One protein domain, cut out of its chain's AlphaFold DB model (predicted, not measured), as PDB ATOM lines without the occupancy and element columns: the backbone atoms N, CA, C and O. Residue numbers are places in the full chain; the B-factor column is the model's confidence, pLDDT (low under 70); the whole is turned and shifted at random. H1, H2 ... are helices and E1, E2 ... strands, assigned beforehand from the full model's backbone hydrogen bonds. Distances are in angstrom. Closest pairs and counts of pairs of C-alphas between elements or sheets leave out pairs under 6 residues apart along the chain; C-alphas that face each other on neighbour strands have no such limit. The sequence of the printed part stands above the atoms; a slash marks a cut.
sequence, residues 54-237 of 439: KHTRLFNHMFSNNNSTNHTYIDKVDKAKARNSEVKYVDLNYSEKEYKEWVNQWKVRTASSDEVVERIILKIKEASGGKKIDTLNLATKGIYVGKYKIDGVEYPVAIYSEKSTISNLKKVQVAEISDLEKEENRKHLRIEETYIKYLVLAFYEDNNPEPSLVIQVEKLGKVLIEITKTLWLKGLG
ATOM      1  N   LYS A  54      76.064   3.103  17.830       94.25
ATOM      2  CA  LYS A  54      75.449   3.759  16.662       94.25
ATOM      3  C   LYS A  54      76.216   3.403  15.380       94.25
ATOM      4  O   LYS A  54      75.597   3.037  14.377       94.25
ATOM      5  N   HIS A  55      77.551   3.418  15.421       95.50
ATOM      6  CA  HIS A  55      78.404   3.026  14.303       95.50
ATOM      7  C   HIS A  55      78.299   1.529  14.013       95.50
ATOM      8  O   HIS A  55      78.144   1.150  12.855       95.50
ATOM      9  N   THR A  56      78.280   0.684  15.047       93.75
ATOM     10  CA  THR A  56      78.091  -0.767  14.893       93.75
ATOM     11  C   THR A  56      76.809  -1.088  14.122       93.75
ATOM     12  O   THR A  56      76.830  -1.888  13.184       93.75
ATOM     13  N   ARG A  57      75.689  -0.427  14.455       93.88
ATOM     14  CA  ARG A  57      74.411  -0.591  13.737       93.88
ATOM     15  C   ARG A  57      74.520  -0.179  12.271       93.88
ATOM     16  O   ARG A  57      74.093  -0.930  11.394       93.88
ATOM     17  N   LEU A  58      75.135   0.970  11.995       96.50
ATOM     18  CA  LEU A  58      75.358   1.441  10.628       96.50
ATOM     19  C   LEU A  58      76.230   0.470   9.819       96.50
ATOM     20  O   LEU A  58      75.861   0.109   8.703       96.50
ATOM     21  N   PHE A  59      77.353   0.019  10.377       96.00
ATOM     22  CA  PHE A  59      78.287  -0.882   9.699       96.00
ATOM     23  C   PHE A  59      77.680  -2.260   9.451       96.00
ATOM     24  O   PHE A  59      77.884  -2.825   8.377       96.00
ATOM     25  N   ASN A  60      76.889  -2.781  10.392       93.56
ATOM     26  CA  ASN A  60      76.146  -4.023  10.201       93.56
ATOM     27  C   ASN A  60      75.076  -3.878   9.116       93.56
ATOM     28  O   ASN A  60      74.983  -4.739   8.243       93.56
ATOM     29  N   HIS A  61      74.315  -2.778   9.114       95.06
ATOM     30  CA  HIS A  61      73.325  -2.513   8.065       95.06
ATOM     31  C   HIS A  61      73.978  -2.427   6.686       95.06
ATOM     32  O   HIS A  61      73.493  -3.025   5.725       95.06
ATOM     33  N   MET A  62      75.101  -1.717   6.590       94.94
ATOM     34  CA  MET A  62      75.850  -1.599   5.345       94.94
ATOM     35  C   MET A  62      76.424  -2.935   4.892       94.94
ATOM     36  O   MET A  62      76.226  -3.301   3.739       94.94
ATOM     37  N   PHE A  63      77.050  -3.695   5.789       93.31
ATOM     38  CA  PHE A  63      77.595  -5.011   5.472       93.31
ATOM     39  C   PHE A  63      76.517  -5.977   4.973       93.31
ATOM     40  O   PHE A  63      76.697  -6.617   3.941       93.31
ATOM     41  N   SER A  64      75.364  -6.048   5.643       91.88
ATOM     42  CA  SER A  64      74.264  -6.945   5.257       91.88
ATOM     43  C   SER A  64      73.684  -6.645   3.871       91.88
ATOM     44  O   SER A  64      73.042  -7.515   3.292       91.88
ATOM     45  N   ASN A  65      73.911  -5.442   3.333       91.50
ATOM     46  CA  ASN A  65      73.374  -4.969   2.052       91.50
ATOM     47  C   ASN A  65      74.458  -4.666   0.995       91.50
ATOM     48  O   ASN A  65      74.124  -4.233  -0.112       91.50
ATOM     49  N   ASN A  66      75.738  -4.819   1.341       87.56
ATOM     50  CA  ASN A  66      76.877  -4.533   0.472       87.56
ATOM     51  C   ASN A  66      78.099  -5.374   0.884       87.56
ATOM     52  O   ASN A  66      79.023  -4.882   1.532       87.56
ATOM     53  N   ASN A  67      78.078  -6.646   0.501       87.81
ATOM     54  CA  ASN A  67      79.159  -7.615   0.684       87.81
ATOM     55  C   ASN A  67      79.284  -8.504  -0.562       87.81
ATOM     56  O   ASN A  67      78.521  -8.366  -1.512       87.81
ATOM     57  N   SER A  68      80.220  -9.443  -0.567       83.94
ATOM     58  CA  SER A  68      80.541 -10.306  -1.705       83.94
ATOM     59  C   SER A  68      79.345 -11.093  -2.245       83.94
ATOM     60  O   SER A  68      79.299 -11.373  -3.442       83.94
ATOM     61  N   THR A  69      78.355 -11.375  -1.399       85.06
ATOM     62  CA  THR A  69      77.143 -12.139  -1.728       85.06
ATOM     63  C   THR A  69      75.881 -11.282  -1.861       85.06
ATOM     64  O   THR A  69      74.887 -11.759  -2.405       85.06
ATOM     65  N   ASN A  70      75.898 -10.023  -1.408       86.06
ATOM     66  CA  ASN A  70      74.752  -9.116  -1.489       86.06
ATOM     67  C   ASN A  70      75.161  -7.715  -1.965       86.06
ATOM     68  O   ASN A  70      75.812  -6.973  -1.231       86.06
ATOM     69  N   HIS A  71      74.725  -7.326  -3.169       87.75
ATOM     70  CA  HIS A  71      75.057  -6.045  -3.821       87.75
ATOM     71  C   HIS A  71      73.891  -5.044  -3.811       87.75
ATOM     72  O   HIS A  71      73.835  -4.143  -4.641       87.75
ATOM     73  N   THR A  72      72.957  -5.169  -2.859       90.81
ATOM     74  CA  THR A  72      71.719  -4.369  -2.802       90.81
ATOM     75  C   THR A  72      71.945  -2.865  -2.991       90.81
ATOM     76  O   THR A  72      71.173  -2.217  -3.703       90.81
ATOM     77  N   TYR A  73      72.961  -2.269  -2.357       91.44
ATOM     78  CA  TYR A  73      73.211  -0.830  -2.511       91.44
ATOM     79  C   TYR A  73      73.854  -0.444  -3.839       91.44
ATOM     80  O   TYR A  73      73.481   0.597  -4.383       91.44
ATOM     81  N   ILE A  74      74.751  -1.273  -4.372       87.88
ATOM     82  CA  ILE A  74      75.322  -1.083  -5.712       87.88
ATOM     83  C   ILE A  74      74.184  -1.119  -6.743       87.88
ATOM     84  O   ILE A  74      73.979  -0.147  -7.468       87.88
ATOM     85  N   ASP A  75      73.323  -2.138  -6.683       90.06
ATOM     86  CA  ASP A  75      72.159  -2.270  -7.565       90.06
ATOM     87  C   ASP A  75      71.187  -1.085  -7.454       90.06
ATOM     88  O   ASP A  75      70.603  -0.639  -8.445       90.06
ATOM     89  N   LYS A  76      70.957  -0.578  -6.234       90.88
ATOM     90  CA  LYS A  76      70.104   0.600  -6.006       90.88
ATOM     91  C   LYS A  76      70.708   1.854  -6.632       90.88
ATOM     92  O   LYS A  76      69.960   2.632  -7.225       90.88
ATOM     93  N   VAL A  77      72.018   2.052  -6.502       89.88
ATOM     94  CA  VAL A  77      72.734   3.173  -7.121       89.88
ATOM     95  C   VAL A  77      72.633   3.091  -8.643       89.88
ATOM     96  O   VAL A  77      72.236   4.075  -9.269       89.88
ATOM     97  N   ASP A  78      72.887   1.923  -9.226       89.31
ATOM     98  CA  ASP A  78      72.833   1.723 -10.677       89.31
ATOM     99  C   ASP A  78      71.426   1.968 -11.227       89.31
ATOM    100  O   ASP A  78      71.241   2.727 -12.183       89.31
ATOM    101  N   LYS A  79      70.398   1.428 -10.559       91.19
ATOM    102  CA  LYS A  79      68.991   1.683 -10.910       91.19
ATOM    103  C   LYS A  79      68.620   3.159 -10.780       91.19
ATOM    104  O   LYS A  79      67.865   3.668 -11.608       91.19
ATOM    105  N   ALA A  80      69.110   3.849  -9.751       90.19
ATOM    106  CA  ALA A  80      68.840   5.269  -9.557       90.19
ATOM    107  C   ALA A  80      69.465   6.118 -10.674       90.19
ATOM    108  O   ALA A  80      68.764   6.943 -11.262       90.19
ATOM    109  N   LYS A  81      70.732   5.859 -11.029       88.44
ATOM    110  CA  LYS A  81      71.435   6.561 -12.117       88.44
ATOM    111  C   LYS A  81      70.826   6.278 -13.486       88.44
ATOM    112  O   LYS A  81      70.717   7.196 -14.291       88.44
ATOM    113  N   ALA A  82      70.390   5.041 -13.734       89.12
ATOM    114  CA  ALA A  82      69.723   4.668 -14.980       89.12
ATOM    115  C   ALA A  82      68.378   5.389 -15.170       89.12
ATOM    116  O   ALA A  82      67.993   5.689 -16.296       89.12
ATOM    117  N   ARG A  83      67.657   5.678 -14.076       90.94
ATOM    118  CA  ARG A  83      66.389   6.426 -14.118       90.94
ATOM    119  C   ARG A  83      66.597   7.930 -14.237       90.94
ATOM    120  O   ARG A  83      65.842   8.591 -14.939       90.94
ATOM    121  N   ASN A  84      67.567   8.469 -13.508       89.50
ATOM    122  CA  ASN A  84      67.905   9.881 -13.541       89.50
ATOM    123  C   ASN A  84      69.381  10.065 -13.165       89.50
ATOM    124  O   ASN A  84      69.777   9.877 -12.012       89.50
ATOM    125  N   SER A  85      70.183  10.495 -14.139       85.06
ATOM    126  CA  SER A  85      71.621  10.725 -13.981       85.06
ATOM    127  C   SER A  85      71.966  11.819 -12.962       85.06
ATOM    128  O   SER A  85      73.098  11.862 -12.487       85.06
ATOM    129  N   GLU A  86      71.016  12.687 -12.601       88.94
ATOM    130  CA  GLU A  86      71.205  13.746 -11.603       88.94
ATOM    131  C   GLU A  86      70.962  13.285 -10.158       88.94
ATOM    132  O   GLU A  86      71.257  14.031  -9.220       88.94
ATOM    133  N   VAL A  87      70.437  12.070  -9.940       90.44
ATOM    134  CA  VAL A  87      70.233  11.539  -8.585       90.44
ATOM    135  C   VAL A  87      71.581  11.444  -7.894       90.44
ATOM    136  O   VAL A  87      72.477  10.744  -8.357       90.44
ATOM    137  N   LYS A  88      71.727  12.149  -6.768       91.69
ATOM    138  CA  LYS A  88      73.012  12.287  -6.065       91.69
ATOM    139  C   LYS A  88      73.235  11.228  -4.981       91.69
ATOM    140  O   LYS A  88      74.368  11.073  -4.510       91.69
ATOM    141  N   TYR A  89      72.173  10.554  -4.540       93.94
ATOM    142  CA  TYR A  89      72.217   9.548  -3.483       93.94
ATOM    143  C   TYR A  89      70.984   8.637  -3.476       93.94
ATOM    144  O   TYR A  89      69.963   8.960  -4.079       93.94
ATOM    145  N   VAL A  90      71.083   7.534  -2.734       94.56
ATOM    146  CA  VAL A  90      69.971   6.666  -2.333       94.56
ATOM    147  C   VAL A  90      69.917   6.549  -0.806       94.56
ATOM    148  O   VAL A  90      70.940   6.629  -0.119       94.56
ATOM    149  N   ASP A  91      68.708   6.394  -0.269       94.88
ATOM    150  CA  ASP A  91      68.471   6.255   1.167       94.88
ATOM    151  C   ASP A  91      68.781   4.841   1.677       94.88
ATOM    152  O   ASP A  91      68.577   3.843   0.977       94.88
ATOM    153  N   LEU A  92      69.238   4.755   2.931       93.00
ATOM    154  CA  LEU A  92      69.507   3.480   3.600       93.00
ATOM    155  C   LEU A  92      68.236   2.706   3.962       93.00
ATOM    156  O   LEU A  92      68.269   1.479   4.030       93.00
ATOM    157  N   ASN A  93      67.123   3.405   4.202       88.19
ATOM    158  CA  ASN A  93      65.857   2.825   4.662       88.19
ATOM    159  C   ASN A  93      66.030   1.890   5.871       88.19
ATOM    160  O   ASN A  93      65.469   0.798   5.913       88.19
ATOM    161  N   TYR A  94      66.829   2.313   6.851       91.38
ATOM    162  CA  TYR A  94      67.055   1.547   8.068       91.38
ATOM    163  C   TYR A  94      65.781   1.528   8.925       91.38
ATOM    164  O   TYR A  94      65.210   2.581   9.242       91.38
ATOM    165  N   SER A  95      65.306   0.324   9.247       89.81
ATOM    166  CA  SER A  95      63.984   0.085   9.838       89.81
ATOM    167  C   SER A  95      64.000  -0.189  11.339       89.81
ATOM    168  O   SER A  95      62.963  -0.002  11.978       89.81
ATOM    169  N   GLU A  96      65.135  -0.612  11.905       88.44
ATOM    170  CA  GLU A  96      65.246  -0.897  13.340       88.44
ATOM    171  C   GLU A  96      65.040   0.381  14.167       88.44
ATOM    172  O   GLU A  96      65.301   1.490  13.703       88.44
ATOM    173  N   LYS A  97      64.517   0.229  15.389       87.50
ATOM    174  CA  LYS A  97      64.108   1.357  16.241       87.50
ATOM    175  C   LYS A  97      65.303   2.102  16.843       87.50
ATOM    176  O   LYS A  97      65.285   3.329  16.918       87.50
ATOM    177  N   GLU A  98      66.315   1.367  17.290       88.31
ATOM    178  CA  GLU A  98      67.511   1.928  17.923       88.31
ATOM    179  C   GLU A  98      68.334   2.720  16.912       88.31
ATOM    180  O   GLU A  98      68.596   2.248  15.813       88.31
ATOM    181  N   TYR A  99      68.724   3.946  17.270       91.50
ATOM    182  CA  TYR A  99      69.532   4.828  16.419       91.50
ATOM    183  C   TYR A  99      68.947   5.098  15.020       91.50
ATOM    184  O   TYR A  99      69.656   5.594  14.146       91.50
ATOM    185  N   LYS A 100      67.647   4.841  14.802       94.00
ATOM    186  CA  LYS A 100      66.999   4.932  13.485       94.00
ATOM    187  C   LYS A 100      67.240   6.257  12.785       94.00
ATOM    188  O   LYS A 100      67.601   6.297  11.609       94.00
ATOM    189  N   GLU A 101      66.992   7.339  13.512       95.56
ATOM    190  CA  GLU A 101      67.149   8.696  13.006       95.56
ATOM    191  C   GLU A 101      68.604   8.978  12.667       95.56
ATOM    192  O   GLU A 101      68.856   9.583  11.635       95.56
ATOM    193  N   TRP A 102      69.542   8.479  13.483       96.25
ATOM    194  CA  TRP A 102      70.979   8.651  13.289       96.25
ATOM    195  C   TRP A 102      71.518   7.881  12.082       96.25
ATOM    196  O   TRP A 102      72.231   8.446  11.254       96.25
ATOM    197  N   VAL A 103      71.137   6.614  11.924       96.75
ATOM    198  CA  VAL A 103      71.556   5.800  10.776       96.75
ATOM    199  C   VAL A 103      70.996   6.391   9.481       96.75
ATOM    200  O   VAL A 103      71.733   6.567   8.517       96.75
ATOM    201  N   ASN A 104      69.721   6.791   9.457       96.31
ATOM    202  CA  ASN A 104      69.081   7.320   8.246       96.31
ATOM    203  C   ASN A 104      69.546   8.735   7.827       96.31
ATOM    204  O   ASN A 104      69.166   9.198   6.743       96.31
ATOM    205  N   GLN A 105      70.385   9.407   8.629       97.06
ATOM    206  CA  GLN A 105      71.109  10.620   8.208       97.06
ATOM    207  C   GLN A 105      72.075  10.312   7.063       97.06
ATOM    208  O   GLN A 105      72.297  11.154   6.192       97.06
ATOM    209  N   TRP A 106      72.648   9.109   7.076       97.75
ATOM    210  CA  TRP A 106      73.640   8.680   6.110       97.75
ATOM    211  C   TRP A 106      73.007   8.326   4.770       97.75
ATOM    212  O   TRP A 106      71.933   7.723   4.706       97.75
ATOM    213  N   LYS A 107      73.687   8.705   3.685       96.75
ATOM    214  CA  LYS A 107      73.205   8.523   2.310       96.75
ATOM    215  C   LYS A 107      74.252   7.822   1.457       96.75
ATOM    216  O   LYS A 107      75.388   8.291   1.365       96.75
ATOM    217  N   VAL A 108      73.856   6.754   0.766       95.88
ATOM    218  CA  VAL A 108      74.735   6.076  -0.196       95.88
ATOM    219  C   VAL A 108      74.813   6.927  -1.455       95.88
ATOM    220  O   VAL A 108      73.795   7.273  -2.050       95.88
ATOM    221  N   ARG A 109      76.017   7.335  -1.836       94.81
ATOM    222  CA  ARG A 109      76.259   8.274  -2.933       94.81
ATOM    223  C   ARG A 109      76.269   7.545  -4.270       94.81
ATOM    224  O   ARG A 109      76.769   6.434  -4.375       94.81
ATOM    225  N   THR A 110      75.752   8.211  -5.300       90.12
ATOM    226  CA  THR A 110      75.717   7.694  -6.681       90.12
ATOM    227  C   THR A 110      76.945   8.074  -7.513       90.12
ATOM    228  O   THR A 110      77.120   7.574  -8.627       90.12
ATOM    229  N   ALA A 111      77.790   8.984  -7.016       79.38
ATOM    230  CA  ALA A 111      79.082   9.271  -7.638       79.38
ATOM    231  C   ALA A 111      79.861   7.956  -7.783       79.38
ATOM    232  O   ALA A 111      79.853   7.179  -6.830       79.38
ATOM    233  N   SER A 112      80.460   7.719  -8.961       64.00
ATOM    234  CA  SER A 112      81.125   6.460  -9.335       64.00
ATOM    235  C   SER A 112      81.994   5.964  -8.190       64.00
ATOM    236  O   SER A 112      83.016   6.560  -7.854       64.00
ATOM    237  N   SER A 113      81.503   4.944  -7.508       69.75
ATOM    238  CA  SER A 113      81.954   4.637  -6.166       69.75
ATOM    239  C   SER A 113      83.334   4.001  -6.164       69.75
ATOM    240  O   SER A 113      84.129   4.357  -5.303       69.75
ATOM    241  N   ASP A 114      83.661   3.197  -7.176       78.69
ATOM    242  CA  ASP A 114      85.003   2.638  -7.367       78.69
ATOM    243  C   ASP A 114      86.049   3.743  -7.575       78.69
ATOM    244  O   ASP A 114      87.056   3.767  -6.874       78.69
ATOM    245  N   GLU A 115      85.777   4.732  -8.436       84.94
ATOM    246  CA  GLU A 115      86.690   5.865  -8.678       84.94
ATOM    247  C   GLU A 115      86.900   6.716  -7.417       84.94
ATOM    248  O   GLU A 115      88.007   7.172  -7.121       84.94
ATOM    249  N   VAL A 116      85.829   6.957  -6.650       89.25
ATOM    250  CA  VAL A 116      85.929   7.715  -5.396       89.25
ATOM    251  C   VAL A 116      86.699   6.921  -4.344       89.25
ATOM    252  O   VAL A 116      87.551   7.504  -3.669       89.25
ATOM    253  N   VAL A 117      86.426   5.620  -4.217       91.88
ATOM    254  CA  VAL A 117      87.128   4.708  -3.306       91.88
ATOM    255  C   VAL A 117      88.613   4.658  -3.651       91.88
ATOM    256  O   VAL A 117      89.444   4.918  -2.780       91.88
ATOM    257  N   GLU A 118      88.950   4.426  -4.919       92.50
ATOM    258  CA  GLU A 118      90.323   4.389  -5.416       92.50
ATOM    259  C   GLU A 118      91.047   5.706  -5.133       92.50
ATOM    260  O   GLU A 118      92.108   5.706  -4.512       92.50
ATOM    261  N   ARG A 119      90.447   6.849  -5.482       93.81
ATOM    262  CA  ARG A 119      91.040   8.170  -5.235       93.81
ATOM    263  C   ARG A 119      91.313   8.431  -3.752       93.81
ATOM    264  O   ARG A 119      92.333   9.031  -3.418       93.81
ATOM    265  N   ILE A 120      90.400   8.045  -2.857       94.62
ATOM    266  CA  ILE A 120      90.590   8.217  -1.407       94.62
ATOM    267  C   ILE A 120      91.737   7.330  -0.924       94.62
ATOM    268  O   ILE A 120      92.619   7.802  -0.204       94.62
ATOM    269  N   ILE A 121      91.750   6.065  -1.343       95.00
ATOM    270  CA  ILE A 121      92.791   5.114  -0.959       95.00
ATOM    271  C   ILE A 121      94.164   5.561  -1.476       95.00
ATOM    272  O   ILE A 121      95.131   5.530  -0.715       95.00
ATOM    273  N   LEU A 122      94.258   6.046  -2.717       93.56
ATOM    274  CA  LEU A 122      95.495   6.582  -3.287       93.56
ATOM    275  C   LEU A 122      96.040   7.749  -2.461       93.56
ATOM    276  O   LEU A 122      97.193   7.699  -2.048       93.56
ATOM    277  N   LYS A 123      95.204   8.725  -2.090       96.06
ATOM    278  CA  LYS A 123      95.629   9.839  -1.222       96.06
ATOM    279  C   LYS A 123      96.165   9.375   0.131       96.06
ATOM    280  O   LYS A 123      97.133   9.931   0.647       96.06
ATOM    281  N   ILE A 124      95.549   8.348   0.722       96.31
ATOM    282  CA  ILE A 124      96.032   7.750   1.976       96.31
ATOM    283  C   ILE A 124      97.387   7.063   1.766       96.31
ATOM    284  O   ILE A 124      98.229   7.115   2.664       96.31
ATOM    285  N   LYS A 125      97.592   6.398   0.624       93.06
ATOM    286  CA  LYS A 125      98.839   5.700   0.275       93.06
ATOM    287  C   LYS A 125      99.991   6.656  -0.026       93.06
ATOM    288  O   LYS A 125     101.112   6.391   0.389       93.06
ATOM    289  N   GLU A 126      99.717   7.741  -0.741       91.56
ATOM    290  CA  GLU A 126     100.715   8.725  -1.177       91.56
ATOM    291  C   GLU A 126     101.238   9.585  -0.017       91.56
ATOM    292  O   GLU A 126     102.388  10.029  -0.030       91.56
ATOM    293  N   ALA A 127     100.426   9.789   1.025       93.62
ATOM    294  CA  ALA A 127     100.850  10.508   2.217       93.62
ATOM    295  C   ALA A 127     101.960   9.750   2.967       93.62
ATOM    296  O   ALA A 127     101.819   8.582   3.330       93.62
ATOM    297  N   SER A 128     103.062  10.441   3.269       92.31
ATOM    298  CA  SER A 128     104.153   9.886   4.079       92.31
ATOM    299  C   SER A 128     103.793   9.820   5.566       92.31
ATOM    300  O   SER A 128     103.043  10.658   6.071       92.31
ATOM    301  N   GLY A 129     104.384   8.868   6.297       93.06
ATOM    302  CA  GLY A 129     104.191   8.711   7.742       93.06
ATOM    303  C   GLY A 129     104.352  10.020   8.524       93.06
ATOM    304  O   GLY A 129     105.327  10.754   8.363       93.06
ATOM    305  N   GLY A 130     103.362  10.336   9.357       92.38
ATOM    306  CA  GLY A 130     103.314  11.545  10.175       92.38
ATOM    307  C   GLY A 130     102.917  12.829   9.437       92.38
ATOM    308  O   GLY A 130     102.734  13.855  10.096       92.38
ATOM    309  N   LYS A 131     102.765  12.805   8.106       95.62
ATOM    310  CA  LYS A 131     102.304  13.952   7.306       95.62
ATOM    311  C   LYS A 131     100.782  13.966   7.176       95.62
ATOM    312  O   LYS A 131     100.106  12.989   7.497       95.62
ATOM    313  N   LYS A 132     100.237  15.103   6.739       95.81
ATOM    314  CA  LYS A 132      98.804  15.232   6.460       95.81
ATOM    315  C   LYS A 132      98.458  14.499   5.167       95.81
ATOM    316  O   LYS A 132      99.217  14.563   4.207       95.81
ATOM    317  N   ILE A 133      97.318  13.823   5.170       96.62
ATOM    318  CA  ILE A 133      96.680  13.291   3.970       96.62
ATOM    319  C   ILE A 133      96.001  14.459   3.253       96.62
ATOM    320  O   ILE A 133      95.401  15.325   3.896       96.62
ATOM    321  N   ASP A 134      96.102  14.475   1.927       95.44
ATOM    322  CA  ASP A 134      95.500  15.508   1.092       95.44
ATOM    323  C   ASP A 134      94.004  15.674   1.350       95.44
ATOM    324  O   ASP A 134      93.270  14.711   1.581       95.44
ATOM    325  N   THR A 135      93.536  16.920   1.231       96.00
ATOM    326  CA  THR A 135      92.142  17.270   1.516       96.00
ATOM    327  C   THR A 135      91.176  16.415   0.692       96.00
ATOM    328  O   THR A 135      91.323  16.259  -0.528       96.00
ATOM    329  N   LEU A 136      90.167  15.867   1.365       95.44
ATOM    330  CA  LEU A 136      89.100  15.071   0.774       95.44
ATOM    331  C   LEU A 136      87.826  15.912   0.705       95.44
ATOM    332  O   LEU A 136      87.338  16.394   1.726       95.44
ATOM    333  N   ASN A 137      87.288  16.057  -0.506       94.69
ATOM    334  CA  ASN A 137      86.012  16.720  -0.759       94.69
ATOM    335  C   ASN A 137      84.953  15.655  -1.054       94.69
ATOM    336  O   ASN A 137      84.958  15.043  -2.126       94.69
ATOM    337  N   LEU A 138      84.093  15.407  -0.073       94.56
ATOM    338  CA  LEU A 138      83.071  14.365  -0.049       94.56
ATOM    339  C   LEU A 138      81.706  14.979   0.307       94.56
ATOM    340  O   LEU A 138      81.558  16.194   0.409       94.56
ATOM    341  N   ALA A 139      80.673  14.154   0.440       94.56
ATOM    342  CA  ALA A 139      79.374  14.593   0.934       94.56
ATOM    343  C   ALA A 139      79.300  14.378   2.449       94.56
ATOM    344  O   ALA A 139      79.614  13.295   2.922       94.56
ATOM    345  N   THR A 140      78.832  15.370   3.206       96.38
ATOM    346  CA  THR A 140      78.500  15.194   4.630       96.38
ATOM    347  C   THR A 140      77.548  14.011   4.807       96.38
ATOM    348  O   THR A 140      76.566  13.908   4.068       96.38
ATOM    349  N   LYS A 141      77.850  13.118   5.758       97.25
ATOM    350  CA  LYS A 141      77.133  11.848   5.975       97.25
ATOM    351  C   LYS A 141      77.012  10.991   4.703       97.25
ATOM    352  O   LYS A 141      76.011  10.310   4.472       97.25
ATOM    353  N   GLY A 142      78.022  11.042   3.836       96.56
ATOM    354  CA  GLY A 142      78.076  10.283   2.590       96.56
ATOM    355  C   GLY A 142      78.713   8.910   2.776       96.56
ATOM    356  O   GLY A 142      79.749   8.805   3.435       96.56
ATOM    357  N   ILE A 143      78.124   7.888   2.150       97.38
ATOM    358  CA  ILE A 143      78.670   6.528   2.051       97.38
ATOM    359  C   ILE A 143      78.974   6.216   0.585       97.38
ATOM    360  O   ILE A 143      78.097   6.336  -0.269       97.38
ATOM    361  N   TYR A 144      80.198   5.795   0.289       95.69
ATOM    362  CA  TYR A 144      80.645   5.406  -1.047       95.69
ATOM    363  C   TYR A 144      80.926   3.904  -1.050       95.69
ATOM    364  O   TYR A 144      81.817   3.456  -0.334       95.69
ATOM    365  N   VAL A 145      80.140   3.134  -1.809       93.75
ATOM    366  CA  VAL A 145      80.206   1.662  -1.840       93.75
ATOM    367  C   VAL A 145      80.838   1.172  -3.127       93.75
ATOM    368  O   VAL A 145      80.267   1.362  -4.189       93.75
ATOM    369  N   GLY A 146      82.000   0.547  -3.060       91.00
ATOM    370  CA  GLY A 146      82.707   0.109  -4.255       91.00
ATOM    371  C   GLY A 146      83.520  -1.143  -4.012       91.00
ATOM    372  O   GLY A 146      83.378  -1.823  -2.992       91.00
ATOM    373  N   LYS A 147      84.390  -1.433  -4.963       90.19
ATOM    374  CA  LYS A 147      85.360  -2.512  -4.898       90.19
ATOM    375  C   LYS A 147      86.762  -1.938  -4.959       90.19
ATOM    376  O   LYS A 147      87.024  -0.958  -5.649       90.19
ATOM    377  N   TYR A 148      87.683  -2.565  -4.240       90.38
ATOM    378  CA  TYR A 148      89.089  -2.194  -4.303       90.38
ATOM    379  C   TYR A 148      89.980  -3.428  -4.263       90.38
ATOM    380  O   TYR A 148      89.723  -4.369  -3.510       90.38
ATOM    381  N   LYS A 149      91.032  -3.428  -5.085       87.56
ATOM    382  CA  LYS A 149      91.957  -4.553  -5.210       87.56
ATOM    383  C   LYS A 149      93.265  -4.269  -4.473       87.56
ATOM    384  O   LYS A 149      93.961  -3.309  -4.793       87.56
ATOM    385  N   ILE A 150      93.624  -5.138  -3.530       80.81
ATOM    386  CA  ILE A 150      94.932  -5.157  -2.855       80.81
ATOM    387  C   ILE A 150      95.564  -6.522  -3.106       80.81
ATOM    388  O   ILE A 150      94.915  -7.544  -2.903       80.81
ATOM    389  N   ASP A 151      96.805  -6.534  -3.603       72.25
ATOM    390  CA  ASP A 151      97.578  -7.750  -3.904       72.25
ATOM    391  C   ASP A 151      96.804  -8.817  -4.705       72.25
ATOM    392  O   ASP A 151      96.909 -10.019  -4.482       72.25
ATOM    393  N   GLY A 152      96.007  -8.368  -5.680       71.88
ATOM    394  CA  GLY A 152      95.239  -9.249  -6.566       71.88
ATOM    395  C   GLY A 152      93.883  -9.698  -6.014       71.88
ATOM    396  O   GLY A 152      93.067 -10.190  -6.794       71.88
ATOM    397  N   VAL A 153      93.596  -9.457  -4.733       76.12
ATOM    398  CA  VAL A 153      92.314  -9.775  -4.092       76.12
ATOM    399  C   VAL A 153      91.387  -8.563  -4.162       76.12
ATOM    400  O   VAL A 153      91.766  -7.462  -3.770       76.12
ATOM    401  N   GLU A 154      90.181  -8.754  -4.699       85.75
ATOM    402  CA  GLU A 154      89.143  -7.720  -4.797       85.75
ATOM    403  C   GLU A 154      88.228  -7.770  -3.572       85.75
ATOM    404  O   GLU A 154      87.642  -8.807  -3.273       85.75
ATOM    405  N   TYR A 155      88.092  -6.640  -2.884       89.62
ATOM    406  CA  TYR A 155      87.297  -6.501  -1.668       89.62
ATOM    407  C   TYR A 155      86.124  -5.551  -1.895       89.62
ATOM    408  O   TYR A 155      86.334  -4.464  -2.441       89.62
ATOM    409  N   PRO A 156      84.916  -5.890  -1.419       91.62
ATOM    410  CA  PRO A 156      83.854  -4.915  -1.203       91.62
ATOM    411  C   PRO A 156      84.232  -3.928  -0.093       91.62
ATOM    412  O   PRO A 156      84.687  -4.317   0.987       91.62
ATOM    413  N   VAL A 157      84.045  -2.640  -0.374       94.12
ATOM    414  CA  VAL A 157      84.451  -1.523   0.482       94.12
ATOM    415  C   VAL A 157      83.299  -0.538   0.631       94.12
ATOM    416  O   VAL A 157      82.621  -0.206  -0.342       94.12
ATOM    417  N   ALA A 158      83.118  -0.012   1.839       96.25
ATOM    418  CA  ALA A 158      82.284   1.156   2.096       96.25
ATOM    419  C   ALA A 158      83.123   2.248   2.772       96.25
ATOM    420  O   ALA A 158      83.745   2.005   3.807       96.25
ATOM    421  N   ILE A 159      83.144   3.452   2.195       97.38
ATOM    422  CA  ILE A 159      83.819   4.617   2.776       97.38
ATOM    423  C   ILE A 159      82.786   5.617   3.276       97.38
ATOM    424  O   ILE A 159      81.929   6.070   2.519       97.38
ATOM    425  N   TYR A 160      82.909   5.991   4.542       97.94
ATOM    426  CA  TYR A 160      82.022   6.897   5.252       97.94
ATOM    427  C   TYR A 160      82.716   8.236   5.445       97.94
ATOM    428  O   TYR A 160      83.869   8.292   5.872       97.94
ATOM    429  N   SER A 161      81.995   9.311   5.164       96.75
ATOM    430  CA  SER A 161      82.460  10.681   5.362       96.75
ATOM    431  C   SER A 161      81.524  11.429   6.294       96.75
ATOM    432  O   SER A 161      80.349  11.622   5.989       96.75
ATOM    433  N   GLU A 162      82.053  11.857   7.436       96.31
ATOM    434  CA  GLU A 162      81.267  12.571   8.444       96.31
ATOM    435  C   GLU A 162      80.874  13.970   7.952       96.31
ATOM    436  O   GLU A 162      79.756  14.431   8.177       96.31
ATOM    437  N   LYS A 163      81.768  14.619   7.198       95.06
ATOM    438  CA  LYS A 163      81.630  15.988   6.691       95.06
ATOM    439  C   LYS A 163      82.121  16.119   5.251       95.06
ATOM    440  O   LYS A 163      82.836  15.260   4.740       95.06
ATOM    441  N   SER A 164      81.754  17.222   4.605       94.00
ATOM    442  CA  SER A 164      82.039  17.453   3.188       94.00
ATOM    443  C   SER A 164      83.492  17.798   2.865       94.00
ATOM    444  O   SER A 164      83.955  17.514   1.765       94.00
ATOM    445  N   THR A 165      84.230  18.385   3.805       95.62
ATOM    446  CA  THR A 165      85.644  18.728   3.623       95.62
ATOM    447  C   THR A 165      86.442  18.217   4.809       95.62
ATOM    448  O   THR A 165      86.228  18.635   5.948       95.62
ATOM    449  N   ILE A 166      87.367  17.301   4.536       95.44
ATOM    450  CA  ILE A 166      88.236  16.673   5.533       95.44
ATOM    451  C   ILE A 166      89.675  17.052   5.182       95.44
ATOM    452  O   ILE A 166      90.158  16.667   4.120       95.44
ATOM    453  N   SER A 167      90.348  17.834   6.030       88.50
ATOM    454  CA  SER A 167      91.601  18.519   5.652       88.50
ATOM    455  C   SER A 167      92.735  18.406   6.677       88.50
ATOM    456  O   SER A 167      93.773  19.040   6.503       88.50
ATOM    457  N   ASN A 168      92.582  17.602   7.734       91.25
ATOM    458  CA  ASN A 168      93.598  17.436   8.783       91.25
ATOM    459  C   ASN A 168      93.779  15.981   9.243       91.25
ATOM    460  O   ASN A 168      94.129  15.736  10.395       91.25
ATOM    461  N   LEU A 169      93.550  15.006   8.363       96.25
ATOM    462  CA  LEU A 169      93.889  13.621   8.685       96.25
ATOM    463  C   LEU A 169      95.402  13.445   8.652       96.25
ATOM    464  O   LEU A 169      96.056  13.818   7.678       96.25
ATOM    465  N   LYS A 170      95.959  12.850   9.702       96.06
ATOM    466  CA  LYS A 170      97.376  12.503   9.760       96.06
ATOM    467  C   LYS A 170      97.573  11.063   9.306       96.06
ATOM    468  O   LYS A 170      96.876  10.156   9.752       96.06
ATOM    469  N   LYS A 171      98.569  10.837   8.453       96.06
ATOM    470  CA  LYS A 171      99.005   9.494   8.097       96.06
ATOM    471  C   LYS A 171      99.681   8.844   9.299       96.06
ATOM    472  O   LYS A 171     100.809   9.198   9.648       96.06
ATOM    473  N   VAL A 172      99.019   7.863   9.899       96.56
ATOM    474  CA  VAL A 172      99.674   6.939  10.829       96.56
ATOM    475  C   VAL A 172     100.498   5.946  10.017       96.56
ATOM    476  O   VAL A 172     100.008   5.377   9.040       96.56
ATOM    477  N   GLN A 173     101.760   5.785  10.406       95.12
ATOM    478  CA  GLN A 173     102.647   4.775   9.853       95.12
ATOM    479  C   GLN A 173     103.509   4.185  10.972       95.12
ATOM    480  O   GLN A 173     104.201   4.928  11.666       95.12
ATOM    481  N   VAL A 174     103.476   2.866  11.125       92.06
ATOM    482  CA  VAL A 174     104.139   2.107  12.193       92.06
ATOM    483  C   VAL A 174     105.018   0.998  11.614       92.06
ATOM    484  O   VAL A 174     104.866   0.634  10.447       92.06
ATOM    485  N   ALA A 175     105.950   0.480  12.414       84.88
ATOM    486  CA  ALA A 175     106.726  -0.705  12.047       84.88
ATOM    487  C   ALA A 175     105.919  -1.986  12.311       84.88
ATOM    488  O   ALA A 175     105.802  -2.823  11.423       84.88
ATOM    489  N   GLU A 176     105.282  -2.074  13.483       82.25
ATOM    490  CA  GLU A 176     104.508  -3.238  13.917       82.25
ATOM    491  C   GLU A 176     103.020  -2.910  14.069       82.25
ATOM    492  O   GLU A 176     102.651  -1.813  14.485       82.25
ATOM    493  N   ILE A 177     102.132  -3.871  13.783       85.00
ATOM    494  CA  ILE A 177     100.673  -3.674  13.917       85.00
ATOM    495  C   ILE A 177     100.286  -3.331  15.362       85.00
ATOM    496  O   ILE A 177      99.400  -2.505  15.575       85.00
ATOM    497  N   SER A 178     100.956  -3.926  16.352       83.81
ATOM    498  CA  SER A 178     100.702  -3.676  17.777       83.81
ATOM    499  C   SER A 178     100.955  -2.221  18.188       83.81
ATOM    500  O   SER A 178     100.319  -1.729  19.119       83.81
ATOM    501  N   ASP A 179     101.809  -1.491  17.463       89.75
ATOM    502  CA  ASP A 179     102.060  -0.072  17.721       89.75
ATOM    503  C   ASP A 179     100.842   0.806  17.409       89.75
ATOM    504  O   ASP A 179     100.754   1.927  17.918       89.75
ATOM    505  N   LEU A 180      99.882   0.324  16.612       92.00
ATOM    506  CA  LEU A 180      98.633   1.044  16.343       92.00
ATOM    507  C   LEU A 180      97.776   1.208  17.601       92.00
ATOM    508  O   LEU A 180      96.980   2.139  17.658       92.00
ATOM    509  N   GLU A 181      97.970   0.361  18.616       89.50
ATOM    510  CA  GLU A 181      97.260   0.442  19.896       89.50
ATOM    511  C   GLU A 181      97.820   1.524  20.829       89.50
ATOM    512  O   GLU A 181      97.177   1.887  21.815       89.50
ATOM    513  N   LYS A 182      98.996   2.086  20.520       91.31
ATOM    514  CA  LYS A 182      99.574   3.193  21.288       91.31
ATOM    515  C   LYS A 182      98.702   4.440  21.145       91.31
ATOM    516  O   LYS A 182      98.262   4.780  20.047       91.31
ATOM    517  N   GLU A 183      98.503   5.163  22.246       91.88
ATOM    518  CA  GLU A 183      97.637   6.352  22.315       91.88
ATOM    519  C   GLU A 183      97.976   7.407  21.246       91.88
ATOM    520  O   GLU A 183      97.089   7.985  20.614       91.88
ATOM    521  N   GLU A 184      99.269   7.604  20.979       93.00
ATOM    522  CA  GLU A 184      99.768   8.530  19.959       93.00
ATOM    523  C   GLU A 184      99.289   8.212  18.535       93.00
ATOM    524  O   GLU A 184      99.157   9.134  17.729       93.00
ATOM    525  N   ASN A 185      98.999   6.940  18.246       94.69
ATOM    526  CA  ASN A 185      98.489   6.458  16.966       94.69
ATOM    527  C   ASN A 185      96.962   6.337  16.997       94.69
ATOM    528  O   ASN A 185      96.301   6.846  16.088       94.69
ATOM    529  N   ARG A 186      96.394   5.766  18.073       92.88
ATOM    530  CA  ARG A 186      94.942   5.589  18.260       92.88
ATOM    531  C   ARG A 186      94.148   6.884  18.133       92.88
ATOM    532  O   ARG A 186      93.031   6.857  17.624       92.88
ATOM    533  N   LYS A 187      94.714   8.018  18.555       94.06
ATOM    534  CA  LYS A 187      94.062   9.334  18.429       94.06
ATOM    535  C   LYS A 187      93.916   9.833  16.985       94.06
ATOM    536  O   LYS A 187      93.206  10.803  16.761       94.06
ATOM    537  N   HIS A 188      94.611   9.217  16.028       96.88
ATOM    538  CA  HIS A 188      94.552   9.561  14.603       96.88
ATOM    539  C   HIS A 188      93.965   8.425  13.753       96.88
ATOM    540  O   HIS A 188      93.357   8.687  12.716       96.88
ATOM    541  N   LEU A 189      94.150   7.169  14.168       97.31
ATOM    542  CA  LEU A 189      93.683   5.985  13.457       97.31
ATOM    543  C   LEU A 189      93.325   4.872  14.445       97.31
ATOM    544  O   LEU A 189      94.189   4.396  15.177       97.31
ATOM    545  N   ARG A 190      92.077   4.400  14.405       95.75
ATOM    546  CA  ARG A 190      91.652   3.170  15.090       95.75
ATOM    547  C   ARG A 190      91.374   2.076  14.077       95.75
ATOM    548  O   ARG A 190      90.739   2.324  13.053       95.75
ATOM    549  N   ILE A 191      91.842   0.873  14.390       94.00
ATOM    550  CA  ILE A 191      91.612  -0.326  13.593       94.00
ATOM    551  C   ILE A 191      90.803  -1.296  14.435       94.00
ATOM    552  O   ILE A 191      91.275  -1.760  15.468       94.00
ATOM    553  N   GLU A 192      89.590  -1.598  13.998       91.00
ATOM    554  CA  GLU A 192      88.685  -2.494  14.712       91.00
ATOM    555  C   GLU A 192      88.075  -3.493  13.748       91.00
ATOM    556  O   GLU A 192      87.955  -3.234  12.555       91.00
ATOM    557  N   GLU A 193      87.721  -4.671  14.235       88.25
ATOM    558  CA  GLU A 193      87.252  -5.740  13.373       88.25
ATOM    559  C   GLU A 193      86.258  -6.632  14.095       88.25
ATOM    560  O   GLU A 193      86.364  -6.887  15.290       88.25
ATOM    561  N   THR A 194      85.298  -7.137  13.335       85.62
ATOM    562  CA  THR A 194      84.466  -8.256  13.785       85.62
ATOM    563  C   THR A 194      85.223  -9.559  13.551       85.62
ATOM    564  O   THR A 194      86.162  -9.601  12.753       85.62
ATOM    565  N   TYR A 195      84.800 -10.649  14.191       76.75
ATOM    566  CA  TYR A 195      85.480 -11.937  14.032       76.75
ATOM    567  C   TYR A 195      85.528 -12.397  12.562       76.75
ATOM    568  O   TYR A 195      86.601 -12.710  12.055       76.75
ATOM    569  N   ILE A 196      84.394 -12.347  11.847       75.44
ATOM    570  CA  ILE A 196      84.287 -12.878  10.474       75.44
ATOM    571  C   ILE A 196      83.796 -11.901   9.401       75.44
ATOM    572  O   ILE A 196      83.955 -12.210   8.229       75.44
ATOM    573  N   LYS A 197      83.160 -10.772   9.744       85.31
ATOM    574  CA  LYS A 197      82.388  -9.999   8.751       85.31
ATOM    575  C   LYS A 197      83.244  -8.953   8.045       85.31
ATOM    576  O   LYS A 197      83.369  -8.945   6.826       85.31
ATOM    577  N   TYR A 198      83.827  -8.046   8.816       91.19
ATOM    578  CA  TYR A 198      84.510  -6.873   8.286       91.19
ATOM    579  C   TYR A 198      85.569  -6.305   9.236       91.19
ATOM    580  O   TYR A 198      85.537  -6.526  10.450       91.19
ATOM    581  N   LEU A 199      86.481  -5.547   8.633       93.69
ATOM    582  CA  LEU A 199      87.496  -4.683   9.227       93.69
ATOM    583  C   LEU A 199      87.074  -3.217   9.051       93.69
ATOM    584  O   LEU A 199      86.529  -2.849   8.011       93.69
ATOM    585  N   VAL A 200      87.357  -2.381  10.043       96.81
ATOM    586  CA  VAL A 200      87.106  -0.941  10.059       96.81
ATOM    587  C   VAL A 200      88.409  -0.192  10.328       96.81
ATOM    588  O   VAL A 200      89.113  -0.473  11.295       96.81
ATOM    589  N   LEU A 201      88.706   0.792   9.480       98.00
ATOM    590  CA  LEU A 201      89.775   1.767   9.660       98.00
ATOM    591  C   LEU A 201      89.144   3.147   9.853       98.00
ATOM    592  O   LEU A 201      88.623   3.733   8.902       98.00
ATOM    593  N   ALA A 202      89.171   3.655  11.080       98.12
ATOM    594  CA  ALA A 202      88.559   4.921  11.464       98.12
ATOM    595  C   ALA A 202      89.633   6.000  11.645       98.12
ATOM    596  O   ALA A 202      90.483   5.893  12.529       98.12
ATOM    597  N   PHE A 203      89.598   7.031  10.803       98.19
ATOM    598  CA  PHE A 203      90.555   8.133  10.798       98.19
ATOM    599  C   PHE A 203      89.977   9.361  11.500       98.19
ATOM    600  O   PHE A 203      88.858   9.798  11.215       98.19
ATOM    601  N   TYR A 204      90.788   9.955  12.367       97.44
ATOM    602  CA  TYR A 204      90.435  11.096  13.198       97.44
ATOM    603  C   TYR A 204      91.286  12.303  12.810       97.44
ATOM    604  O   TYR A 204      92.492  12.195  12.570       97.44
ATOM    605  N   GLU A 205      90.647  13.466  12.731       94.94
ATOM    606  CA  GLU A 205      91.367  14.737  12.695       94.94
ATOM    607  C   GLU A 205      91.823  15.115  14.107       94.94
ATOM    608  O   GLU A 205      91.216  14.711  15.100       94.94
ATOM    609  N   ASP A 206      92.878  15.923  14.196       87.50
ATOM    610  CA  ASP A 206      93.396  16.394  15.480       87.50
ATOM    611  C   ASP A 206      92.291  17.037  16.333       87.50
ATOM    612  O   ASP A 206      91.586  17.945  15.886       87.50
ATOM    613  N   ASN A 207      92.176  16.583  17.584       84.25
ATOM    614  CA  ASN A 207      91.190  17.039  18.572       84.25
ATOM    615  C   ASN A 207      89.718  16.765  18.211       84.25
ATOM    616  O   ASN A 207      88.829  17.325  18.854       84.25
ATOM    617  N   ASN A 208      89.436  15.912  17.222       88.81
ATOM    618  CA  ASN A 208      88.078  15.467  16.924       88.81
ATOM    619  C   ASN A 208      87.807  14.099  17.585       88.81
ATOM    620  O   ASN A 208      88.490  13.132  17.248       88.81
ATOM    621  N   PRO A 209      86.835  13.986  18.512       87.69
ATOM    622  CA  PRO A 209      86.511  12.712  19.155       87.69
ATOM    623  C   PRO A 209      85.758  11.740  18.234       87.69
ATOM    624  O   PRO A 209      85.705  10.547  18.527       87.69
ATOM    625  N   GLU A 210      85.181  12.224  17.132       91.62
ATOM    626  CA  GLU A 210      84.428  11.412  16.176       91.62
ATOM    627  C   GLU A 210      85.266  11.162  14.908       91.62
ATOM    628  O   GLU A 210      85.990  12.055  14.440       91.62
ATOM    629  N   PRO A 211      85.185   9.957  14.319       96.50
ATOM    630  CA  PRO A 211      85.936   9.648  13.115       96.50
ATOM    631  C   PRO A 211      85.433  10.504  11.951       96.50
ATOM    632  O   PRO A 211      84.242  10.580  11.666       96.50
ATOM    633  N   SER A 212      86.354  11.154  11.247       97.56
ATOM    634  CA  SER A 212      86.008  12.023  10.114       97.56
ATOM    635  C   SER A 212      85.884  11.244   8.805       97.56
ATOM    636  O   SER A 212      85.104  11.619   7.925       97.56
ATOM    637  N   LEU A 213      86.645  10.154   8.690       98.25
ATOM    638  CA  LEU A 213      86.626   9.217   7.573       98.25
ATOM    639  C   LEU A 213      86.683   7.795   8.128       98.25
ATOM    640  O   LEU A 213      87.544   7.495   8.953       98.25
ATOM    641  N   VAL A 214      85.815   6.908   7.651       98.50
ATOM    642  CA  VAL A 214      85.868   5.484   8.001       98.50
ATOM    643  C   VAL A 214      85.932   4.654   6.731       98.50
ATOM    644  O   VAL A 214      85.213   4.934   5.777       98.50
ATOM    645  N   ILE A 215      86.777   3.630   6.717       98.06
ATOM    646  CA  ILE A 215      86.834   2.621   5.660       98.06
ATOM    647  C   ILE A 215      86.409   1.293   6.272       98.06
ATOM    648  O   ILE A 215      87.061   0.803   7.190       98.06
ATOM    649  N   GLN A 216      85.327   0.715   5.766       97.31
ATOM    650  CA  GLN A 216      84.889  -0.635   6.096       97.31
ATOM    651  C   GLN A 216      85.219  -1.569   4.936       97.31
ATOM    652  O   GLN A 216      84.938  -1.254   3.780       97.31
ATOM    653  N   VAL A 217      85.781  -2.724   5.263       94.44
ATOM    654  CA  VAL A 217      86.255  -3.727   4.312       94.44
ATOM    655  C   VAL A 217      85.712  -5.085   4.723       94.44
ATOM    656  O   VAL A 217      85.869  -5.480   5.877       94.44
ATOM    657  N   GLU A 218      85.108  -5.821   3.799       91.06
ATOM    658  CA  GLU A 218      84.713  -7.207   4.059       91.06
ATOM    659  C   GLU A 218      85.925  -8.117   4.299       91.06
ATOM    660  O   GLU A 218      86.930  -8.062   3.592       91.06
ATOM    661  N   LYS A 219      85.798  -9.013   5.278       85.31
ATOM    662  CA  LYS A 219      86.725 -10.124   5.468       85.31
ATOM    663  C   LYS A 219      86.270 -11.293   4.607       85.31
ATOM    664  O   LYS A 219      85.211 -11.872   4.824       85.31
ATOM    665  N   LEU A 220      87.084 -11.652   3.628       78.94
ATOM    666  CA  LEU A 220      86.824 -12.803   2.767       78.94
ATOM    667  C   LEU A 220      87.390 -14.043   3.458       78.94
ATOM    668  O   LEU A 220      88.516 -13.943   3.898       78.94
ATOM    669  N   GLY A 221      86.663 -15.169   3.540       60.06
ATOM    670  CA  GLY A 221      87.154 -16.519   3.921       60.06
ATOM    671  C   GLY A 221      87.853 -16.702   5.292       60.06
ATOM    672  O   GLY A 221      88.584 -15.846   5.757       60.06
ATOM    673  N   LYS A 222      87.724 -17.872   5.945       46.69
ATOM    674  CA  LYS A 222      88.260 -18.089   7.317       46.69
ATOM    675  C   LYS A 222      89.776 -17.851   7.481       46.69
ATOM    676  O   LYS A 222      90.179 -17.256   8.470       46.69
ATOM    677  N   VAL A 223      90.598 -18.277   6.520       42.91
ATOM    678  CA  VAL A 223      92.070 -18.094   6.542       42.91
ATOM    679  C   VAL A 223      92.467 -16.657   6.185       42.91
ATOM    680  O   VAL A 223      93.421 -16.091   6.706       42.91
ATOM    681  N   LEU A 224      91.676 -16.027   5.323       53.84
ATOM    682  CA  LEU A 224      91.906 -14.673   4.846       53.84
ATOM    683  C   LEU A 224      91.454 -13.605   5.875       53.84
ATOM    684  O   LEU A 224      91.706 -12.423   5.654       53.84
ATOM    685  N   ILE A 225      90.862 -13.983   7.021       52.34
ATOM    686  CA  ILE A 225      90.461 -13.075   8.119       52.34
ATOM    687  C   ILE A 225      91.668 -12.323   8.703       52.34
ATOM    688  O   ILE A 225      91.663 -11.091   8.710       52.34
ATOM    689  N   GLU A 226      92.705 -13.037   9.156       57.00
ATOM    690  CA  GLU A 226      93.924 -12.426   9.725       57.00
ATOM    691  C   GLU A 226      94.769 -11.741   8.640       57.00
ATOM    692  O   GLU A 226      95.392 -10.692   8.851       57.00
ATOM    693  N   ILE A 227      94.719 -12.296   7.429       69.12
ATOM    694  CA  ILE A 227      95.426 -11.778   6.261       69.12
ATOM    695  C   ILE A 227      94.810 -10.451   5.796       69.12
ATOM    696  O   ILE A 227      95.555  -9.539   5.451       69.12
ATOM    697  N   THR A 228      93.480 -10.281   5.841       80.56
ATOM    698  CA  THR A 228      92.796  -9.069   5.347       80.56
ATOM    699  C   THR A 228      93.300  -7.823   6.066       80.56
ATOM    700  O   THR A 228      93.691  -6.860   5.409       80.56
ATOM    701  N   LYS A 229      93.377  -7.841   7.403       86.19
ATOM    702  CA  LYS A 229      93.922  -6.716   8.181       86.19
ATOM    703  C   LYS A 229      95.349  -6.389   7.769       86.19
ATOM    704  O   LYS A 229      95.655  -5.239   7.466       86.19
ATOM    705  N   THR A 230      96.204  -7.401   7.708       83.44
ATOM    706  CA  THR A 230      97.615  -7.224   7.355       83.44
ATOM    707  C   THR A 230      97.786  -6.679   5.936       83.44
ATOM    708  O   THR A 230      98.527  -5.714   5.743       83.44
ATOM    709  N   LEU A 231      97.075  -7.241   4.952       84.62
ATOM    710  CA  LEU A 231      97.096  -6.788   3.559       84.62
ATOM    711  C   LEU A 231      96.624  -5.345   3.434       84.62
ATOM    712  O   LEU A 231      97.269  -4.551   2.760       84.62
ATOM    713  N   TRP A 232      95.538  -4.979   4.109       91.56
ATOM    714  CA  TRP A 232      95.011  -3.620   4.052       91.56
ATOM    715  C   TRP A 232      95.939  -2.609   4.717       91.56
ATOM    716  O   TRP A 232      96.221  -1.562   4.136       91.56
ATOM    717  N   LEU A 233      96.483  -2.919   5.895       92.56
ATOM    718  CA  LEU A 233      97.418  -2.025   6.578       92.56
ATOM    719  C   LEU A 233      98.717  -1.824   5.780       92.56
ATOM    720  O   LEU A 233      99.204  -0.693   5.697       92.56
ATOM    721  N   LYS A 234      99.250  -2.878   5.152       86.94
ATOM    722  CA  LYS A 234     100.430  -2.793   4.273       86.94
ATOM    723  C   LYS A 234     100.115  -2.108   2.947       86.94
ATOM    724  O   LYS A 234     100.821  -1.189   2.552       86.94
ATOM    725  N   GLY A 235      99.017  -2.483   2.299       88.06
ATOM    726  CA  GLY A 235      98.576  -1.922   1.021       88.06
ATOM    727  C   GLY A 235      98.240  -0.433   1.106       88.06
ATOM    728  O   GLY A 235      98.413   0.292   0.126       88.06
ATOM    729  N   LEU A 236      97.819   0.037   2.284       92.88
ATOM    730  CA  LEU A 236      97.666   1.456   2.586       92.88
ATOM    731  C   LEU A 236      98.982   2.129   2.990       92.88
ATOM    732  O   LEU A 236      99.007   3.350   3.051       92.88
ATOM    733  N   GLY A 237     100.057   1.401   3.294       90.62
ATOM    734  CA  GLY A 237     101.312   1.953   3.815       90.62
ATOM    735  C   GLY A 237     101.218   2.441   5.266       90.62
ATOM    736  O   GLY A 237     101.969   3.331   5.665       90.62
TER     737      GLY A 237
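AT A GLANCE: This is residues 54 to 237 of the 439 residues of the protein "M23 family metallopeptidase" of Tenuifilum thalassicum (UniProt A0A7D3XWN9). A strongly twisted sheet of seven strands runs through the whole domain, with helices over both faces: H4 and H7 over one, H1 and H2 over the other, as three layers. Short H3 packs on H1, and short H5 and H6 lie near the E5 edge of the sheet. The printed part has 184 residues, with seven named helices and seven named strands in the order H1 H2 E1 H3 E2 H4 E3 E4 H5 H6 E5 E6 E7 H7. The sheet, E1 E2 E3 E4 E7 E6 E5, is mixed, and so is the class, helices and strands. The whole is compact, with a radius of gyration of the C-alphas of 15.9 A and spans of 48 by 37 by 33 A.

IN THESE COORDINATES: H1, residues 54 to 65, begins at C-alpha 54 (75.449, 3.759, 16.662) and is 17.1 A long. H2, residues 72 to 83, measures 16.5 A. E1 is residues 89 to 91, H3 100 to 103 and E2 107 to 109. H4, residues 113 to 126, measures 19.8 A. E3, residues 142 to 150, measures 23.5 A and bends by 57 degrees at residue 147; E4, residues 153 to 161, measures 24.6 A. H5 is residues 177 to 181, H6 183 to 186, E5 189 to 193, E6 198 to 203 and E7 213 to 218. H7, residues 224 to 235, measures 14.9 A and ends at C-alpha 235 (98.576, -1.922, 1.021).

HOW THE PARTS SIT: Edge strand E1 is antiparallel to E2, with N 90 and O 108 2.8 A apart. E2 and E3 are parallel, with N 109 and O 143 2.8 A apart; E2, H4 and E3 form a strand-helix-strand unit, two parallel neighbour strands with a helix between, with a right-handed crossover. E3 and E4 form a hairpin, with N 144 and O 159 2.8 A apart. E4 and E7 are antiparallel, with N 160 and O 214 2.8 A apart. E5, E6 and E7 make a meander, each strand the antiparallel neighbour of the one before, with N 200 and O 192 2.7 A apart and N 201 and O 215 2.8 A apart. H1 and H4 lie on opposite faces, at heights of 8.8 A and 8.6 A over the sheet. H1 touches H3 with residues 54 to 58 alone, Leu 58 and Val 103 having the closest C-alphas, 5.8 A apart. H7 lies over E7. H5 only grazes the sheet. Every O i to N i+4 pair is within hydrogen-bond range in H1, H2 and H4; H7 has 6 of 8, H5 0 of 1 but 2 of 2 O i to N i+3 pairs, and H3 and H6 are too short for an i+4 pair.

THE WHOLE: The farthest C-alphas, of Arg 83 and Lys 182, are 48.6 A apart. The printed part has no cut. The links H4 to E3 and E4 to H5 are long. The mean pLDDT of the printed part is 89.8; residues 112 to 113 and 221 to 227 are under 70.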